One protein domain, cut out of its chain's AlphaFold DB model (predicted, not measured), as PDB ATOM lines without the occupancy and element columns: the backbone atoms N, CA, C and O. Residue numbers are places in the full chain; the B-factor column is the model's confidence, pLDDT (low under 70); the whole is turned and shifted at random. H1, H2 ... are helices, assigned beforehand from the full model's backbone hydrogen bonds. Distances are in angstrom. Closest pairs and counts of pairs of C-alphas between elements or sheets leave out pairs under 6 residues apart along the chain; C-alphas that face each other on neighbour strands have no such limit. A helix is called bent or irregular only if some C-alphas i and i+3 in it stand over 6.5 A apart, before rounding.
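What this domain is: This is residues 84 to 138 of the 188 residues of the protein "Sulfatase" of Jejuia pallidilutea (UniProt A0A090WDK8). The domain is a long, narrow loop with a small helical head at one end: H1 and the short H2 pack together as the head, a long link without a named element runs from H2 out to the far end, and the longest helix, H3, folds back from there towards the head with a kink on its way. H3 touches no helix, and the last residues, 135 to 138, lie at the same end as H1. The printed part has 55 residues, with three named helices in the order H1, H2, H3 and no named strand, and its class is all helix. It is only just compact, close to loose, with a radius of gyration of the C-alphas of 11.9 A, and its elongated outline spans 37 by 24 by 14 A.

How they stand to each other: From the first printed residue, H1 at residues 88 to 97 is followed by a tight link of 3 residues to H2 at residues 101 to 104. H1 and H2 touch, and their closest C-alphas, those of Pro 90 and Pro 101, are 5.9 A apart. A long link of 14 residues then leads to H3 at residues 119 to 134. H2 and H3 are close but not clearly touching: their closest C-alphas, those of His 104 and Phe 134, are 6.2 A apart. H1 and H3 are only just apart, with their closest C-alphas 8.4 A from each other. In H1 every O i to N i+4 pair is within hydrogen-bond range, in H3 10 of 12 are, and H2, with 4 residues, is too short for such a pair.

Where its parts are: H1 begins at C-alpha 88, at (34.873, -33.295, 45.084), and measures 14.3 A from first to last C-alpha. H2 runs from Pro 101 to His 104. H3 begins at C-alpha 119, at (51.730, -21.927, 43.962), and ends at C-alpha 134, at (36.904, -31.340, 29.995), 22.4 A from first to last C-alpha. It has a kink of 35 degrees near residue 127, and it is only just irregular: C-alphas 126 and 129 are 7.0 A apart.

The domain as a whole: The two C-alphas farthest apart are those of Gly 98 and Gly 117, at 36.9 A. The first and last printed C-alphas, those of Pro 84 and Thr 138, are 18.7 A apart. The printed part has no cut. The link from H2 to H3, residues 105 to 118, is long, and its C-alphas lie 4 to 22 A from the mean of all C-alphas. The mean pLDDT of the printed part is 91.9, and no printed residue is under 70.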
ATOM      1  N   PRO A  84      31.565 -42.874  42.057       95.06
ATOM      2  CA  PRO A  84      32.732 -43.589  41.536       95.06
ATOM      3  C   PRO A  84      34.050 -43.207  42.218       95.06
ATOM      4  O   PRO A  84      35.009 -43.972  42.185       95.06
ATOM      5  N   THR A  85      34.115 -42.013  42.812       92.81
ATOM      6  CA  THR A  85      35.296 -41.509  43.513       92.81
ATOM      7  C   THR A  85      34.896 -40.582  44.664       92.81
ATOM      8  O   THR A  85      34.098 -39.666  44.452       92.81
ATOM      9  N   PRO A  86      35.474 -40.740  45.869       93.19
ATOM     10  CA  PRO A  86      35.186 -39.896  47.028       93.19
ATOM     11  C   PRO A  86      36.021 -38.599  47.000       93.19
ATOM     12  O   PRO A  86      36.730 -38.276  47.948       93.19
ATOM     13  N   LEU A  87      36.000 -37.873  45.876       93.19
ATOM     14  CA  LEU A  87      36.716 -36.603  45.700       93.19
ATOM     15  C   LEU A  87      35.812 -35.577  45.010       93.19
ATOM     16  O   LEU A  87      35.167 -35.893  44.012       93.19
ATOM     17  N   CYS A  88      35.812 -34.336  45.506       90.62
ATOM     18  CA  CYS A  88      34.873 -33.295  45.084       90.62
ATOM     19  C   CYS A  88      34.910 -32.991  43.573       90.62
ATOM     20  O   CYS A  88      33.889 -33.098  42.906       90.62
ATOM     21  N   SER A  89      36.065 -32.593  43.019       92.06
ATOM     22  CA  SER A  89      36.186 -32.201  41.603       92.06
ATOM     23  C   SER A  89      35.768 -33.326  40.650       92.06
ATOM     24  O   SER A  89      34.905 -33.081  39.806       92.06
ATOM     25  N   PRO A  90      36.300 -34.557  40.770       95.00
ATOM     26  CA  PRO A  90      35.909 -35.619  39.857       95.00
ATOM     27  C   PRO A  90      34.466 -36.095  40.084       95.00
ATOM     28  O   PRO A  90      33.797 -36.388  39.103       95.00
ATOM     29  N   SER A  91      33.934 -36.078  41.316       94.25
ATOM     30  CA  SER A  91      32.513 -36.375  41.572       94.25
ATOM     31  C   SER A  91      31.585 -35.382  40.859       94.25
ATOM     32  O   SER A  91      30.655 -35.790  40.168       94.25
ATOM     33  N   LEU A  92      31.885 -34.078  40.921       93.44
ATOM     34  CA  LEU A  92      31.127 -33.059  40.185       93.44
ATOM     35  C   LEU A  92      31.187 -33.261  38.669       93.44
ATOM     36  O   LEU A  92      30.173 -33.109  37.990       93.44
ATOM     37  N   ALA A  93      32.363 -33.602  38.138       94.88
ATOM     38  CA  ALA A  93      32.538 -33.885  36.718       94.88
ATOM     39  C   ALA A  93      31.742 -35.125  36.289       94.88
ATOM     40  O   ALA A  93      31.039 -35.074  35.283       94.88
ATOM     41  N   THR A  94      31.778 -36.200  37.081       96.50
ATOM     42  CA  THR A  94      30.963 -37.402  36.869       96.50
ATOM     43  C   THR A  94      29.471 -37.070  36.869       96.50
ATOM     44  O   THR A  94      28.768 -37.485  35.954       96.50
ATOM     45  N   ILE A  95      28.976 -36.293  37.840       94.69
ATOM     46  CA  ILE A  95      27.549 -35.937  37.941       94.69
ATOM     47  C   ILE A  95      27.060 -35.227  36.678       94.69
ATOM     48  O   ILE A  95      25.993 -35.559  36.169       94.69
ATOM     49  N   ILE A  96      27.827 -34.259  36.166       94.56
ATOM     50  CA  ILE A  96      27.368 -33.476  35.016       94.56
ATOM     51  C   ILE A  96      27.684 -34.117  33.666       94.56
ATOM     52  O   ILE A  96      27.100 -33.696  32.683       94.56
ATOM     53  N   THR A  97      28.582 -35.099  33.575       96.62
ATOM     54  CA  THR A  97      28.898 -35.776  32.297       96.62
ATOM     55  C   THR A  97      28.280 -37.167  32.184       96.62
ATOM     56  O   THR A  97      28.148 -37.693  31.085       96.62
ATOM     57  N   GLY A  98      27.930 -37.798  33.307       96.19
ATOM     58  CA  GLY A  98      27.553 -39.212  33.359       96.19
ATOM     59  C   GLY A  98      28.718 -40.180  33.105       96.19
ATOM     60  O   GLY A  98      28.491 -41.379  32.963       96.19
ATOM     61  N   LEU A  99      29.957 -39.684  33.038       96.94
ATOM     62  CA  LEU A  99      31.151 -40.466  32.721       96.94
ATOM     63  C   LEU A  99      31.955 -40.816  33.978       96.94
ATOM     64  O   LEU A  99      31.918 -40.097  34.975       96.94
ATOM     65  N   TYR A 100      32.748 -41.890  33.923       97.56
ATOM     66  CA  TYR A 100      33.704 -42.192  34.990       97.56
ATOM     67  C   TYR A 100      34.904 -41.224  34.959       97.56
ATOM     68  O   TYR A 100      35.260 -40.721  33.889       97.56
ATOM     69  N   PRO A 101      35.624 -41.040  36.088       96.25
ATOM     70  CA  PRO A 101      36.810 -40.177  36.174       96.25
ATOM     71  C   PRO A 101      37.871 -40.391  35.098       96.25
ATOM     72  O   PRO A 101      38.477 -39.437  34.611       96.25
ATOM     73  N   LYS A 102      38.080 -41.648  34.696       95.19
ATOM     74  CA  LYS A 102      39.024 -42.003  33.631       95.19
ATOM     75  C   LYS A 102      38.599 -41.490  32.248       95.19
ATOM     76  O   LYS A 102      39.468 -41.242  31.423       95.19
ATOM     77  N   ASP A 103      37.297 -41.328  32.013       95.75
ATOM     78  CA  ASP A 103      36.725 -41.023  30.700       95.75
ATOM     79  C   ASP A 103      36.585 -39.504  30.510       95.75
ATOM     80  O   ASP A 103      36.940 -38.982  29.458       95.75
ATOM     81  N   HIS A 104      36.173 -38.765  31.552       95.00
ATOM     82  CA  HIS A 104      36.143 -37.293  31.514       95.00
ATOM     83  C   HIS A 104      37.481 -36.626  31.904       95.00
ATOM     84  O   HIS A 104      37.612 -35.405  31.830       95.00
ATOM     85  N   GLY A 105      38.479 -37.389  32.365       93.88
ATOM     86  CA  GLY A 105      39.860 -36.925  32.588       93.88
ATOM     87  C   GLY A 105      40.115 -36.096  33.859       93.88
ATOM     88  O   GLY A 105      41.272 -35.815  34.188       93.88
ATOM     89  N   ILE A 106      39.072 -35.743  34.617       93.81
ATOM     90  CA  ILE A 106      39.209 -35.161  35.962       93.81
ATOM     91  C   ILE A 106      39.377 -36.323  36.941       93.81
ATOM     92  O   ILE A 106      38.409 -36.995  37.271       93.81
ATOM     93  N   ILE A 107      40.604 -36.577  37.396       93.62
ATOM     94  CA  ILE A 107      40.938 -37.739  38.248       93.62
ATOM     95  C   ILE A 107      41.268 -37.369  39.702       93.62
ATOM     96  O   ILE A 107      41.543 -38.238  40.521       93.62
ATOM     97  N   GLY A 108      41.254 -36.080  40.040       91.88
ATOM     98  CA  GLY A 108      41.551 -35.584  41.380       91.88
ATOM     99  C   GLY A 108      41.213 -34.103  41.521       91.88
ATOM    100  O   GLY A 108      40.873 -33.452  40.537       91.88
ATOM    101  N   ASN A 109      41.302 -33.572  42.742       87.75
ATOM    102  CA  ASN A 109      41.027 -32.152  43.020       87.75
ATOM    103  C   ASN A 109      42.121 -31.210  42.493       87.75
ATOM    104  O   ASN A 109      41.855 -30.045  42.214       87.75
ATOM    105  N   ASP A 110      43.347 -31.725  42.385       82.88
ATOM    106  CA  ASP A 110      44.524 -31.031  41.879       82.88
ATOM    107  C   ASP A 110      45.335 -31.995  41.006       82.88
ATOM    108  O   ASP A 110      45.439 -33.184  41.314       82.88
ATOM    109  N   LYS A 111      45.962 -31.482  39.939       83.81
ATOM    110  CA  LYS A 111      47.081 -32.192  39.305       83.81
ATOM    111  C   LYS A 111      48.341 -32.035  40.150       83.81
ATOM    112  O   LYS A 111      48.451 -31.120  40.957       83.81
ATOM    113  N   VAL A 112      49.321 -32.905  39.932       85.31
ATOM    114  CA  VAL A 112      50.674 -32.681  40.454       85.31
ATOM    115  C   VAL A 112      51.253 -31.438  39.770       85.31
ATOM    116  O   VAL A 112      51.247 -31.345  38.544       85.31
ATOM    117  N   TYR A 113      51.718 -30.474  40.562       88.81
ATOM    118  CA  TYR A 113      52.345 -29.237  40.093       88.81
ATOM    119  C   TYR A 113      53.476 -28.815  41.039       88.81
ATOM    120  O   TYR A 113      53.514 -29.230  42.200       88.81
ATOM    121  N   GLU A 114      54.380 -27.965  40.550       88.94
ATOM    122  CA  GLU A 114      55.479 -27.411  41.348       88.94
ATOM    123  C   GLU A 114      54.937 -26.546  42.494       88.94
ATOM    124  O   GLU A 114      54.275 -25.525  42.275       88.94
ATOM    125  N   ARG A 115      55.219 -26.953  43.735       88.56
ATOM    126  CA  ARG A 115      54.701 -26.281  44.935       88.56
ATOM    127  C   ARG A 115      55.588 -25.119  45.383       88.56
ATOM    128  O   ARG A 115      55.108 -24.294  46.159       88.56
ATOM    129  N   LYS A 116      56.839 -25.041  44.916       90.38
ATOM    130  CA  LYS A 116      57.737 -23.907  45.178       90.38
ATOM    131  C   LYS A 116      57.361 -22.690  44.325       90.38
ATOM    132  O   LYS A 116      56.862 -22.817  43.210       90.38
ATOM    133  N   GLY A 117      57.632 -21.493  44.846       89.75
ATOM    134  CA  GLY A 117      57.335 -20.232  44.160       89.75
ATOM    135  C   GLY A 117      55.841 -19.891  44.158       89.75
ATOM    136  O   GLY A 117      55.146 -20.081  45.159       89.75
ATOM    137  N   ASN A 118      55.331 -19.364  43.041       90.12
ATOM    138  CA  ASN A 118      53.935 -18.944  42.931       90.12
ATOM    139  C   ASN A 118      52.990 -20.147  42.770       90.12
ATOM    140  O   ASN A 118      52.572 -20.507  41.669       90.12
ATOM    141  N   ARG A 119      52.610 -20.751  43.902       87.00
ATOM    142  CA  ARG A 119      51.730 -21.927  43.962       87.00
ATOM    143  C   ARG A 119      50.433 -21.751  43.164       87.00
ATOM    144  O   ARG A 119      49.994 -22.690  42.506       87.00
ATOM    145  N   LYS A 120      49.803 -20.572  43.229       84.31
ATOM    146  CA  LYS A 120      48.517 -20.305  42.562       84.31
ATOM    147  C   LYS A 120      48.665 -20.355  41.043       84.31
ATOM    148  O   LYS A 120      47.846 -20.973  40.368       84.31
ATOM    149  N   GLU A 121      49.715 -19.731  40.527       87.56
ATOM    150  CA  GLU A 121      50.020 -19.715  39.100       87.56
ATOM    151  C   GLU A 121      50.442 -21.096  38.593       87.56
ATOM    152  O   GLU A 121      49.919 -21.559  37.583       87.56
ATOM    153  N   ASN A 122      51.318 -21.789  39.323       89.88
ATOM    154  CA  ASN A 122      51.760 -23.137  38.960       89.88
ATOM    155  C   ASN A 122      50.587 -24.120  38.914       89.88
ATOM    156  O   ASN A 122      50.447 -24.880  37.956       89.88
ATOM    157  N   ARG A 123      49.700 -24.053  39.914       87.50
ATOM    158  CA  ARG A 123      48.456 -24.824  39.942       87.50
ATOM    159  C   ARG A 123      47.583 -24.505  38.731       87.50
ATOM    160  O   ARG A 123      47.148 -25.426  38.052       87.50
ATOM    161  N   ALA A 124      47.345 -23.224  38.443       85.62
ATOM    162  CA  ALA A 124      46.518 -22.810  37.309       85.62
ATOM    163  C   ALA A 124      47.085 -23.301  35.965       85.62
ATOM    164  O   ALA A 124      46.342 -23.847  35.153       85.62
ATOM    165  N   LYS A 125      48.405 -23.184  35.760       89.69
ATOM    166  CA  LYS A 125      49.097 -23.691  34.564       89.69
ATOM    167  C   LYS A 125      48.934 -25.202  34.405       89.69
ATOM    168  O   LYS A 125      48.612 -25.662  33.316       89.69
ATOM    169  N   ALA A 126      49.108 -25.964  35.484       89.50
ATOM    170  CA  ALA A 126      48.962 -27.419  35.453       89.50
ATOM    171  C   ALA A 126      47.515 -27.874  35.205       89.50
ATOM    172  O   ALA A 126      47.293 -28.924  34.601       89.50
ATOM    173  N   TYR A 127      46.531 -27.096  35.668       88.81
ATOM    174  CA  TYR A 127      45.111 -27.424  35.523       88.81
ATOM    175  C   TYR A 127      44.524 -27.008  34.172       88.81
ATOM    176  O   TYR A 127      43.560 -27.615  33.720       88.81
ATOM    177  N   LYS A 128      45.111 -26.016  33.493       89.88
ATOM    178  CA  LYS A 128      44.643 -25.526  32.188       89.88
ATOM    179  C   LYS A 128      44.359 -26.641  31.158       89.88
ATOM    180  O   LYS A 128      43.216 -26.714  30.720       89.88
ATOM    181  N   PRO A 129      45.298 -27.551  30.825       92.31
ATOM    182  CA  PRO A 129      45.031 -28.598  29.829       92.31
ATOM    183  C   PRO A 129      43.954 -29.598  30.274       92.31
ATOM    184  O   PRO A 129      43.322 -30.240  29.443       92.31
ATOM    185  N   VAL A 130      43.740 -29.747  31.585       91.38
ATOM    186  CA  VAL A 130      42.689 -30.610  32.140       91.38
ATOM    187  C   VAL A 130      41.316 -29.995  31.894       91.38
ATOM    188  O   VAL A 130      40.411 -30.690  31.445       91.38
ATOM    189  N   ILE A 131      41.181 -28.692  32.146       91.38
ATOM    190  CA  ILE A 131      39.943 -27.955  31.884       91.38
ATOM    191  C   ILE A 131      39.649 -27.910  30.384       91.38
ATOM    192  O   ILE A 131      38.545 -28.256  29.989       91.38
ATOM    193  N   GLU A 132      40.641 -27.606  29.544       93.31
ATOM    194  CA  GLU A 132      40.477 -27.587  28.079       93.31
ATOM    195  C   GLU A 132      40.066 -28.955  27.503       93.31
ATOM    196  O   GLU A 132      39.393 -29.034  26.476       93.31
ATOM    197  N   ALA A 133      40.486 -30.058  28.133       93.00
ATOM    198  CA  ALA A 133      40.034 -31.395  27.759       93.00
ATOM    199  C   ALA A 133      38.600 -31.675  28.234       93.00
ATOM    200  O   ALA A 133      37.838 -32.328  27.523       93.00
ATOM    201  N   PHE A 134      38.235 -31.178  29.416       94.06
ATOM    202  CA  PHE A 134      36.904 -31.340  29.995       94.06
ATOM    203  C   PHE A 134      35.829 -30.535  29.252       94.06
ATOM    204  O   PHE A 134      34.742 -31.052  29.033       94.06
ATOM    205  N   GLU A 135      36.141 -29.324  28.781       93.62
ATOM    206  CA  GLU A 135      35.224 -28.475  27.993       93.62
ATOM    207  C   GLU A 135      34.757 -29.118  26.674       93.62
ATOM    208  O   GLU A 135      33.820 -28.638  26.047       93.62
ATOM    209  N   LYS A 136      35.408 -30.200  26.233       94.69
ATOM    210  CA  LYS A 136      35.019 -30.963  25.037       94.69
ATOM    211  C   LYS A 136      33.948 -32.019  25.321       94.69
ATOM    212  O   LYS A 136      33.458 -32.634  24.378       94.69
ATOM    213  N   GLN A 137      33.650 -32.286  26.589       95.88
ATOM    214  CA  GLN A 137      32.658 -33.278  26.986       95.88
ATOM    215  C   GLN A 137      31.254 -32.692  26.852       95.88
ATOM    216  O   GLN A 137      31.029 -31.537  27.200       95.88
ATOM    217  N   THR A 138      30.297 -33.504  26.407       96.69
ATOM    218  CA  THR A 138      28.878 -33.145  26.497       96.69
ATOM    219  C   THR A 138      28.424 -33.258  27.947       96.69
ATOM    220  O   THR A 138      28.639 -34.286  28.592       96.69
TER     221      THR A 138